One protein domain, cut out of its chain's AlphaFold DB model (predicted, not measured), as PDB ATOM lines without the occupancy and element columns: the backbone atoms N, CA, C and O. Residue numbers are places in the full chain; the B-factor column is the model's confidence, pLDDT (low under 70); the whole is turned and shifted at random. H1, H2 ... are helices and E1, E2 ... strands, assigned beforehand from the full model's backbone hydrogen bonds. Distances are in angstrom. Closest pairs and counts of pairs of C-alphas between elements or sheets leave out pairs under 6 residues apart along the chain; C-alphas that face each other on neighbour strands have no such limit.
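What this domain is: This is residues 479 to 554 of the 645 residues of the protein "Hypothetical protein" of Ditylum brightwellii (UniProt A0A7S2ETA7). This domain has little regular structure: a body of loops holds the short helices H1 and H2, and a small hairpin, E1 and E2, makes the far end of the long axis. The 76 printed residues hold H1, H2, E1 and E2 in that order, 18 residues in a mixed class; the two-stranded sheet is antiparallel. The whole is elongated, 42 by 27 by 17 A, and only just compact, close to loose, with a radius of gyration of the C-alphas of 13.6 A.

Where its parts are: Residues 479 to 508 have no named element. Find C-alpha 509 at (-60.392, -13.839, 55.343), where H1 runs to 513. H2 is residues 529 to 533. E1, residues 543 to 546, spans 9.6 A; E2, 549 to 552, spans 10.4 A, ending at (-69.155, -42.435, 40.725).

How they stand to each other: In the hairpin, look for N 544 and O 551, 2.7 A apart. H1 is apart from H2, E1 and E2. Both helices have every O i to N i+4 pair within hydrogen-bond range.

The domain as a whole: The printed part has no cut. H1 to H2 is a long link of 15 residues. Residues 494 and 543 to 554 have pLDDT under 70.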
ATOM      1  N   GLN A 479     -45.060 -18.321  51.734       82.94
ATOM      2  CA  GLN A 479     -44.981 -19.323  50.662       82.94
ATOM      3  C   GLN A 479     -46.368 -19.782  50.197       82.94
ATOM      4  O   GLN A 479     -46.617 -19.947  48.998       82.94
ATOM      5  N   GLY A 480     -47.282 -19.945  51.154       89.31
ATOM      6  CA  GLY A 480     -48.642 -20.405  50.910       89.31
ATOM      7  C   GLY A 480     -49.488 -19.388  50.142       89.31
ATOM      8  O   GLY A 480     -49.233 -18.181  50.141       89.31
ATOM      9  N   LYS A 481     -50.546 -19.872  49.486       92.88
ATOM     10  CA  LYS A 481     -51.490 -19.039  48.724       92.88
ATOM     11  C   LYS A 481     -52.923 -19.443  49.020       92.88
ATOM     12  O   LYS A 481     -53.236 -20.624  49.148       92.88
ATOM     13  N   CYS A 482     -53.828 -18.467  49.040       93.50
ATOM     14  CA  CYS A 482     -55.255 -18.743  49.132       93.50
ATOM     15  C   CYS A 482     -55.706 -19.635  47.966       93.50
ATOM     16  O   CYS A 482     -55.446 -19.332  46.802       93.50
ATOM     17  N   CYS A 483     -56.449 -20.702  48.259       93.06
ATOM     18  CA  CYS A 483     -56.905 -21.669  47.266       93.06
ATOM     19  C   CYS A 483     -57.799 -21.052  46.176       93.06
ATOM     20  O   CYS A 483     -57.775 -21.538  45.045       93.06
ATOM     21  N   ILE A 484     -58.498 -19.951  46.478       91.94
ATOM     22  CA  ILE A 484     -59.424 -19.265  45.565       91.94
ATOM     23  C   ILE A 484     -58.738 -18.097  44.850       91.94
ATOM     24  O   ILE A 484     -58.491 -18.175  43.653       91.94
ATOM     25  N   CYS A 485     -58.411 -17.018  45.570       93.12
ATOM     26  CA  CYS A 485     -57.914 -15.777  44.957       93.12
ATOM     27  C   CYS A 485     -56.391 -15.722  44.777       93.12
ATOM     28  O   CYS A 485     -55.881 -14.736  44.260       93.12
ATOM     29  N   LYS A 486     -55.663 -16.759  45.213       92.81
ATOM     30  CA  LYS A 486     -54.205 -16.915  45.060       92.81
ATOM     31  C   LYS A 486     -53.328 -15.871  45.761       92.81
ATOM     32  O   LYS A 486     -52.109 -15.957  45.640       92.81
ATOM     33  N   VAL A 487     -53.907 -14.951  46.535       92.94
ATOM     34  CA  VAL A 487     -53.136 -14.024  47.382       92.94
ATOM     35  C   VAL A 487     -52.277 -14.801  48.389       92.94
ATOM     36  O   VAL A 487     -52.734 -15.853  48.858       92.94
ATOM     37  N   PRO A 488     -51.071 -14.311  48.736       93.75
ATOM     38  CA  PRO A 488     -50.228 -14.938  49.748       93.75
ATOM     39  C   PRO A 488     -50.991 -15.150  51.059       93.75
ATOM     40  O   PRO A 488     -51.647 -14.236  51.566       93.75
ATOM     41  N   TRP A 489     -50.970 -16.382  51.565       91.94
ATOM     42  CA  TRP A 489     -51.683 -16.781  52.774       91.94
ATOM     43  C   TRP A 489     -51.133 -18.097  53.320       91.94
ATOM     44  O   TRP A 489     -51.076 -19.072  52.585       91.94
ATOM     45  N   ASP A 490     -50.818 -18.168  54.609       89.56
ATOM     46  CA  ASP A 490     -50.182 -19.332  55.251       89.56
ATOM     47  C   ASP A 490     -50.915 -19.817  56.518       89.56
ATOM     48  O   ASP A 490     -50.422 -20.682  57.239       89.56
ATOM     49  N   ARG A 491     -52.121 -19.294  56.788       88.75
ATOM     50  CA  ARG A 491     -52.913 -19.639  57.981       88.75
ATOM     51  C   ARG A 491     -54.083 -20.567  57.663       88.75
ATOM     52  O   ARG A 491     -54.973 -20.222  56.883       88.75
ATOM     53  N   TYR A 492     -54.166 -21.700  58.353       85.62
ATOM     54  CA  TYR A 492     -55.267 -22.669  58.227       85.62
ATOM     55  C   TYR A 492     -56.514 -22.300  59.053       85.62
ATOM     56  O   TYR A 492     -57.060 -23.104  59.810       85.62
ATOM     57  N   VAL A 493     -57.016 -21.078  58.868       75.19
ATOM     58  CA  VAL A 493     -58.159 -20.560  59.628       75.19
ATOM     59  C   VAL A 493     -59.449 -21.318  59.293       75.19
ATOM     60  O   VAL A 493     -59.756 -21.631  58.141       75.19
ATOM     61  N   GLY A 494     -60.248 -21.612  60.323       69.69
ATOM     62  CA  GLY A 494     -61.606 -22.135  60.153       69.69
ATOM     63  C   GLY A 494     -61.684 -23.585  59.665       69.69
ATOM     64  O   GLY A 494     -62.771 -24.027  59.294       69.69
ATOM     65  N   LYS A 495     -60.565 -24.328  59.680       80.94
ATOM     66  CA  LYS A 495     -60.492 -25.759  59.322       80.94
ATOM     67  C   LYS A 495     -61.110 -26.074  57.956       80.94
ATOM     68  O   LYS A 495     -61.783 -27.096  57.791       80.94
ATOM     69  N   LYS A 496     -60.906 -25.181  56.985       89.31
ATOM     70  CA  LYS A 496     -61.395 -25.358  55.616       89.31
ATOM     71  C   LYS A 496     -60.710 -26.556  54.967       89.31
ATOM     72  O   LYS A 496     -59.518 -26.786  55.162       89.31
ATOM     73  N   LYS A 497     -61.484 -27.323  54.203       92.19
ATOM     74  CA  LYS A 497     -61.036 -28.553  53.548       92.19
ATOM     75  C   LYS A 497     -61.329 -28.491  52.061       92.19
ATOM     76  O   LYS A 497     -62.323 -27.903  51.648       92.19
ATOM     77  N   CYS A 498     -60.466 -29.126  51.283       91.94
ATOM     78  CA  CYS A 498     -60.692 -29.395  49.877       91.94
ATOM     79  C   CYS A 498     -61.987 -30.195  49.721       91.94
ATOM     80  O   CYS A 498     -62.118 -31.259  50.329       91.94
ATOM     81  N   TYR A 499     -62.899 -29.716  48.879       89.88
ATOM     82  CA  TYR A 499     -64.162 -30.394  48.588       89.88
ATOM     83  C   TYR A 499     -63.952 -31.815  48.038       89.88
ATOM     84  O   TYR A 499     -64.699 -32.735  48.342       89.88
ATOM     85  N   THR A 500     -62.879 -32.011  47.274       89.25
ATOM     86  CA  THR A 500     -62.613 -33.255  46.555       89.25
ATOM     87  C   THR A 500     -61.949 -34.335  47.420       89.25
ATOM     88  O   THR A 500     -62.411 -35.470  47.482       89.25
ATOM     89  N   CYS A 501     -60.838 -34.015  48.086       89.00
ATOM     90  CA  CYS A 501     -60.029 -35.008  48.810       89.00
ATOM     91  C   CYS A 501     -60.043 -34.836  50.335       89.00
ATOM     92  O   CYS A 501     -59.469 -35.654  51.051       89.00
ATOM     93  N   GLY A 502     -60.661 -33.768  50.849       90.19
ATOM     94  CA  GLY A 502     -60.791 -33.515  52.283       90.19
ATOM     95  C   GLY A 502     -59.535 -32.999  52.996       90.19
ATOM     96  O   GLY A 502     -59.615 -32.741  54.200       90.19
ATOM     97  N   VAL A 503     -58.400 -32.823  52.306       91.62
ATOM     98  CA  VAL A 503     -57.186 -32.241  52.918       91.62
ATOM     99  C   VAL A 503     -57.410 -30.767  53.292       91.62
ATOM    100  O   VAL A 503     -58.204 -30.098  52.620       91.62
ATOM    101  N   PRO A 504     -56.747 -30.241  54.338       92.44
ATOM    102  CA  PRO A 504     -56.810 -28.821  54.682       92.44
ATOM    103  C   PRO A 504     -56.453 -27.913  53.498       92.44
ATOM    104  O   PRO A 504     -55.607 -28.262  52.676       92.44
ATOM    105  N   VAL A 505     -57.098 -26.746  53.404       93.06
ATOM    106  CA  VAL A 505     -56.786 -25.729  52.385       93.06
ATOM    107  C   VAL A 505     -56.630 -24.345  52.999       93.06
ATOM    108  O   VAL A 505     -57.343 -23.977  53.933       93.06
ATOM    109  N   LEU A 506     -55.719 -23.565  52.424       92.94
ATOM    110  CA  LEU A 506     -55.472 -22.175  52.785       92.94
ATOM    111  C   LEU A 506     -56.557 -21.279  52.183       92.94
ATOM    112  O   LEU A 506     -56.741 -21.249  50.967       92.94
ATOM    113  N   MET A 507     -57.282 -20.529  53.011       92.00
ATOM    114  CA  MET A 507     -58.327 -19.610  52.559       92.00
ATOM    115  C   MET A 507     -58.211 -18.287  53.311       92.00
ATOM    116  O   MET A 507     -58.282 -18.273  54.536       92.00
ATOM    117  N   CYS A 508     -58.044 -17.183  52.581       91.38
ATOM    118  CA  CYS A 508     -57.933 -15.858  53.188       91.38
ATOM    119  C   CYS A 508     -59.273 -15.364  53.748       91.38
ATOM    120  O   CYS A 508     -60.346 -15.816  53.335       91.38
ATOM    121  N   ASP A 509     -59.214 -14.388  54.657       89.88
ATOM    122  CA  ASP A 509     -60.392 -13.839  55.343       89.88
ATOM    123  C   ASP A 509     -61.462 -13.294  54.384       89.88
ATOM    124  O   ASP A 509     -62.665 -13.473  54.611       89.88
ATOM    125  N   SER A 510     -61.045 -12.670  53.277       91.00
ATOM    126  CA  SER A 510     -61.970 -12.124  52.278       91.00
ATOM    127  C   SER A 510     -62.731 -13.228  51.540       91.00
ATOM    128  O   SER A 510     -63.943 -13.126  51.358       91.00
ATOM    129  N   CYS A 511     -62.053 -14.316  51.165       90.69
ATOM    130  CA  CYS A 511     -62.687 -15.484  50.560       90.69
ATOM    131  C   CYS A 511     -63.565 -16.239  51.564       90.69
ATOM    132  O   CYS A 511     -64.678 -16.621  51.214       90.69
ATOM    133  N   MET A 512     -63.126 -16.400  52.816       89.44
ATOM    134  CA  MET A 512     -63.930 -17.052  53.856       89.44
ATOM    135  C   MET A 512     -65.244 -16.317  54.123       89.44
ATOM    136  O   MET A 512     -66.280 -16.959  54.306       89.44
ATOM    137  N   SER A 513     -65.223 -14.982  54.102       89.56
ATOM    138  CA  SER A 513     -66.413 -14.149  54.319       89.56
ATOM    139  C   SER A 513     -67.497 -14.377  53.259       89.56
ATOM    140  O   SER A 513     -68.682 -14.267  53.566       89.56
ATOM    141  N   LYS A 514     -67.106 -14.775  52.039       89.25
ATOM    142  CA  LYS A 514     -68.028 -15.129  50.947       89.25
ATOM    143  C   LYS A 514     -68.667 -16.511  51.112       89.25
ATOM    144  O   LYS A 514     -69.585 -16.834  50.373       89.25
ATOM    145  N   LYS A 515     -68.193 -17.326  52.065       86.75
ATOM    146  CA  LYS A 515     -68.666 -18.700  52.333       86.75
ATOM    147  C   LYS A 515     -68.813 -19.560  51.056       86.75
ATOM    148  O   LYS A 515     -69.860 -20.181  50.859       86.75
ATOM    149  N   PRO A 516     -67.781 -19.633  50.193       84.19
ATOM    150  CA  PRO A 516     -67.837 -20.400  48.945       84.19
ATOM    151  C   PRO A 516     -68.067 -21.897  49.195       84.19
ATOM    152  O   PRO A 516     -68.705 -22.562  48.396       84.19
ATOM    153  N   ASP A 517     -67.631 -22.411  50.350       80.81
ATOM    154  CA  ASP A 517     -67.867 -23.788  50.799       80.81
ATOM    155  C   ASP A 517     -69.334 -24.099  51.136       80.81
ATOM    156  O   ASP A 517     -69.691 -25.261  51.298       80.81
ATOM    157  N   LYS A 518     -70.173 -23.070  51.286       83.81
ATOM    158  CA  LYS A 518     -71.604 -23.192  51.602       83.81
ATOM    159  C   LYS A 518     -72.500 -22.618  50.507       83.81
ATOM    160  O   LYS A 518     -73.712 -22.564  50.697       83.81
ATOM    161  N   THR A 519     -71.913 -22.132  49.417       84.44
ATOM    162  CA  THR A 519     -72.649 -21.516  48.315       84.44
ATOM    163  C   THR A 519     -72.859 -22.573  47.234       84.44
ATOM    164  O   THR A 519     -71.860 -23.038  46.678       84.44
ATOM    165  N   PRO A 520     -74.114 -22.955  46.928       80.81
ATOM    166  CA  PRO A 520     -74.399 -23.940  45.891       80.81
ATOM    167  C   PRO A 520     -73.761 -23.558  44.553       80.81
ATOM    168  O   PRO A 520     -73.879 -22.413  44.113       80.81
ATOM    169  N   GLY A 521     -73.072 -24.500  43.915       79.31
ATOM    170  CA  GLY A 521     -72.375 -24.291  42.642       79.31
ATOM    171  C   GLY A 521     -70.967 -23.690  42.765       79.31
ATOM    172  O   GLY A 521     -70.277 -23.549  41.756       79.31
ATOM    173  N   MET A 522     -70.507 -23.351  43.975       81.69
ATOM    174  CA  MET A 522     -69.140 -22.870  44.227       81.69
ATOM    175  C   MET A 522     -68.255 -23.894  44.945       81.69
ATOM    176  O   MET A 522     -67.104 -23.591  45.263       81.69
ATOM    177  N   GLU A 523     -68.721 -25.117  45.168       81.12
ATOM    178  CA  GLU A 523     -68.013 -26.137  45.946       81.12
ATOM    179  C   GLU A 523     -66.646 -26.478  45.331       81.12
ATOM    180  O   GLU A 523     -65.629 -26.552  46.026       81.12
ATOM    181  N   LEU A 524     -66.585 -26.569  43.997       84.56
ATOM    182  CA  LEU A 524     -65.351 -26.840  43.246       84.56
ATOM    183  C   LEU A 524     -64.340 -25.684  43.259       84.56
ATOM    184  O   LEU A 524     -63.198 -25.870  42.825       84.56
ATOM    185  N   SER A 525     -64.713 -24.507  43.769       87.31
ATOM    186  CA  SER A 525     -63.758 -23.415  43.997       87.31
ATOM    187  C   SER A 525     -62.844 -23.693  45.196       87.31
ATOM    188  O   SER A 525     -61.703 -23.231  45.230       87.31
ATOM    189  N   VAL A 526     -63.303 -24.500  46.160       91.94
ATOM    190  CA  VAL A 526     -62.562 -24.828  47.383       91.94
ATOM    191  C   VAL A 526     -61.802 -26.137  47.186       91.94
ATOM    192  O   VAL A 526     -62.208 -27.204  47.648       91.94
ATOM    193  N   ARG A 527     -60.666 -26.070  46.484       92.69
ATOM    194  CA  ARG A 527     -59.816 -27.238  46.207       92.69
ATOM    195  C   ARG A 527     -58.353 -26.995  46.571       92.69
ATOM    196  O   ARG A 527     -57.852 -25.881  46.476       92.69
ATOM    197  N   CYS A 528     -57.671 -28.057  46.997       92.44
ATOM    198  CA  CYS A 528     -56.228 -28.022  47.249       92.44
ATOM    199  C   CYS A 528     -55.427 -27.960  45.932       92.44
ATOM    200  O   CYS A 528     -55.948 -28.396  44.897       92.44
ATOM    201  N   PRO A 529     -54.162 -27.495  45.964       91.62
ATOM    202  CA  PRO A 529     -53.323 -27.371  44.769       91.62
ATOM    203  C   PRO A 529     -53.216 -28.666  43.958       91.62
ATOM    204  O   PRO A 529     -53.381 -28.643  42.741       91.62
ATOM    205  N   LEU A 530     -53.058 -29.809  44.633       92.50
ATOM    206  CA  LEU A 530     -52.955 -31.111  43.975       92.50
ATOM    207  C   LEU A 530     -54.236 -31.491  43.218       92.50
ATOM    208  O   LEU A 530     -54.167 -31.908  42.071       92.50
ATOM    209  N   CYS A 531     -55.428 -31.312  43.813       91.19
ATOM    210  CA  CYS A 531     -56.690 -31.632  43.117       91.19
ATOM    211  C   CYS A 531     -56.932 -30.710  41.922       91.19
ATOM    212  O   CYS A 531     -57.549 -31.130  40.948       91.19
ATOM    213  N   VAL A 532     -56.477 -29.458  42.004       90.94
ATOM    214  CA  VAL A 532     -56.542 -28.528  40.876       90.94
ATOM    215  C   VAL A 532     -55.596 -28.988  39.764       90.94
ATOM    216  O   VAL A 532     -56.029 -29.074  38.620       90.94
ATOM    217  N   LYS A 533     -54.348 -29.344  40.097       91.25
ATOM    218  CA  LYS A 533     -53.331 -29.816  39.141       91.25
ATOM    219  C   LYS A 533     -53.730 -31.122  38.447       91.25
ATOM    220  O   LYS A 533     -53.584 -31.241  37.239       91.25
ATOM    221  N   GLU A 534     -54.262 -32.077  39.201       90.19
ATOM    222  CA  GLU A 534     -54.740 -33.376  38.702       90.19
ATOM    223  C   GLU A 534     -56.134 -33.289  38.055       90.19
ATOM    224  O   GLU A 534     -56.673 -34.291  37.594       90.19
ATOM    225  N   ASN A 535     -56.742 -32.098  38.045       87.38
ATOM    226  CA  ASN A 535     -58.093 -31.848  37.551       87.38
ATOM    227  C   ASN A 535     -59.161 -32.785  38.153       87.38
ATOM    228  O   ASN A 535     -60.106 -33.202  37.479       87.38
ATOM    229  N   ILE A 536     -59.037 -33.109  39.444       84.56
ATOM    230  CA  ILE A 536     -60.024 -33.932  40.146       84.56
ATOM    231  C   ILE A 536     -61.222 -33.053  40.515       84.56
ATOM    232  O   ILE A 536     -61.092 -32.039  41.214       84.56
ATOM    233  N   THR A 537     -62.399 -33.451  40.039       84.12
ATOM    234  CA  THR A 537     -63.666 -32.734  40.249       84.12
ATOM    235  C   THR A 537     -64.683 -33.527  41.058       84.12
ATOM    236  O   THR A 537     -65.647 -32.938  41.527       84.12
ATOM    237  N   VAL A 538     -64.489 -34.835  41.250       80.81
ATOM    238  CA  VAL A 538     -65.423 -35.682  42.009       80.81
ATOM    239  C   VAL A 538     -64.842 -35.993  43.390       80.81
ATOM    240  O   VAL A 538     -63.682 -36.412  43.465       80.81
ATOM    241  N   PRO A 539     -65.604 -35.801  44.479       80.12
ATOM    242  CA  PRO A 539     -65.177 -36.174  45.820       80.12
ATOM    243  C   PRO A 539     -64.787 -37.651  45.949       80.12
ATOM    244  O   PRO A 539     -65.491 -38.536  45.474       80.12
ATOM    245  N   ALA A 540     -63.687 -37.946  46.645       72.75
ATOM    246  CA  ALA A 540     -63.170 -39.314  46.779       72.75
ATOM    247  C   ALA A 540     -64.160 -40.288  47.453       72.75
ATOM    248  O   ALA A 540     -64.129 -41.491  47.212       72.75
ATOM    249  N   ASN A 541     -65.051 -39.785  48.309       73.81
ATOM    250  CA  ASN A 541     -66.105 -40.571  48.957       73.81
ATOM    251  C   ASN A 541     -67.255 -40.936  48.007       73.81
ATOM    252  O   ASN A 541     -67.930 -41.936  48.262       73.81
ATOM    253  N   GLU A 542     -67.445 -40.172  46.934       77.75
ATOM    254  CA  GLU A 542     -68.436 -40.388  45.873       77.75
ATOM    255  C   GLU A 542     -67.880 -41.231  44.726       77.75
ATOM    256  O   GLU A 542     -68.526 -41.381  43.698       77.75
ATOM    257  N   VAL A 543     -66.687 -41.795  44.898       69.00
ATOM    258  CA  VAL A 543     -65.994 -42.584  43.891       69.00
ATOM    259  C   VAL A 543     -65.892 -44.044  44.344       69.00
ATOM    260  O   VAL A 543     -65.624 -44.344  45.509       69.00
ATOM    261  N   GLU A 544     -66.133 -44.962  43.417       66.00
ATOM    262  CA  GLU A 544     -65.940 -46.402  43.536       66.00
ATOM    263  C   GLU A 544     -64.877 -46.853  42.529       66.00
ATOM    264  O   GLU A 544     -64.938 -46.532  41.339       66.00
ATOM    265  N   PHE A 545     -63.895 -47.607  43.014       52.09
ATOM    266  CA  PHE A 545     -62.864 -48.206  42.178       52.09
ATOM    267  C   PHE A 545     -63.348 -49.576  41.713       52.09
ATOM    268  O   PHE A 545     -63.599 -50.463  42.525       52.09
ATOM    269  N   THR A 546     -63.497 -49.742  40.403       52.69
ATOM    270  CA  THR A 546     -63.864 -51.014  39.773       52.69
ATOM    271  C   THR A 546     -62.688 -51.569  38.982       52.69
ATOM    272  O   THR A 546     -61.766 -50.833  38.631       52.69
ATOM    273  N   ALA A 547     -62.743 -52.854  38.627       34.22
ATOM    274  CA  ALA A 547     -61.742 -53.484  37.762       34.22
ATOM    275  C   ALA A 547     -61.574 -52.781  36.394       34.22
ATOM    276  O   ALA A 547     -60.545 -52.945  35.750       34.22
ATOM    277  N   ASN A 548     -62.550 -51.962  35.975       34.38
ATOM    278  CA  ASN A 548     -62.534 -51.195  34.724       34.38
ATOM    279  C   ASN A 548     -62.244 -49.693  34.932       34.38
ATOM    280  O   ASN A 548     -62.520 -48.886  34.046       34.38
ATOM    281  N   GLY A 549     -61.731 -49.304  36.104       46.53
ATOM    282  CA  GLY A 549     -61.404 -47.920  36.443       46.53
ATOM    283  C   GLY A 549     -62.352 -47.287  37.462       46.53
ATOM    284  O   GLY A 549     -63.033 -47.962  38.238       46.53
ATOM    285  N   VAL A 550     -62.357 -45.957  37.485       48.78
ATOM    286  CA  VAL A 550     -62.982 -45.128  38.522       48.78
ATOM    287  C   VAL A 550     -64.408 -44.741  38.109       48.78
ATOM    288  O   VAL A 550     -64.588 -44.130  37.058       48.78
ATOM    289  N   ARG A 551     -65.427 -45.066  38.917       52.62
ATOM    290  CA  ARG A 551     -66.830 -44.672  38.672       52.62
ATOM    291  C   ARG A 551     -67.412 -43.887  39.844       52.62
ATOM    292  O   ARG A 551     -66.960 -44.055  40.970       52.62
ATOM    293  N   ASN A 552     -68.436 -43.068  39.616       61.50
ATOM    294  CA  ASN A 552     -69.155 -42.435  40.725       61.50
ATOM    295  C   ASN A 552     -70.026 -43.478  41.443       61.50
ATOM    296  O   ASN A 552     -70.642 -44.321  40.794       61.50
ATOM    297  N   LYS A 553     -70.102 -43.406  42.772       65.31
ATOM    298  CA  LYS A 553     -71.073 -44.155  43.567       65.31
ATOM    299  C   LYS A 553     -72.466 -43.649  43.220       65.31
ATOM    300  O   LYS A 553     -72.759 -42.467  43.387       65.31
ATOM    301  N   ASP A 554     -73.325 -44.543  42.747       53.94
ATOM    302  CA  ASP A 554     -74.711 -44.205  42.444       53.94
ATOM    303  C   ASP A 554     -75.444 -43.758  43.722       53.94
ATOM    304  O   ASP A 554     -75.578 -44.511  44.692       53.94
TER     305      ASP A 554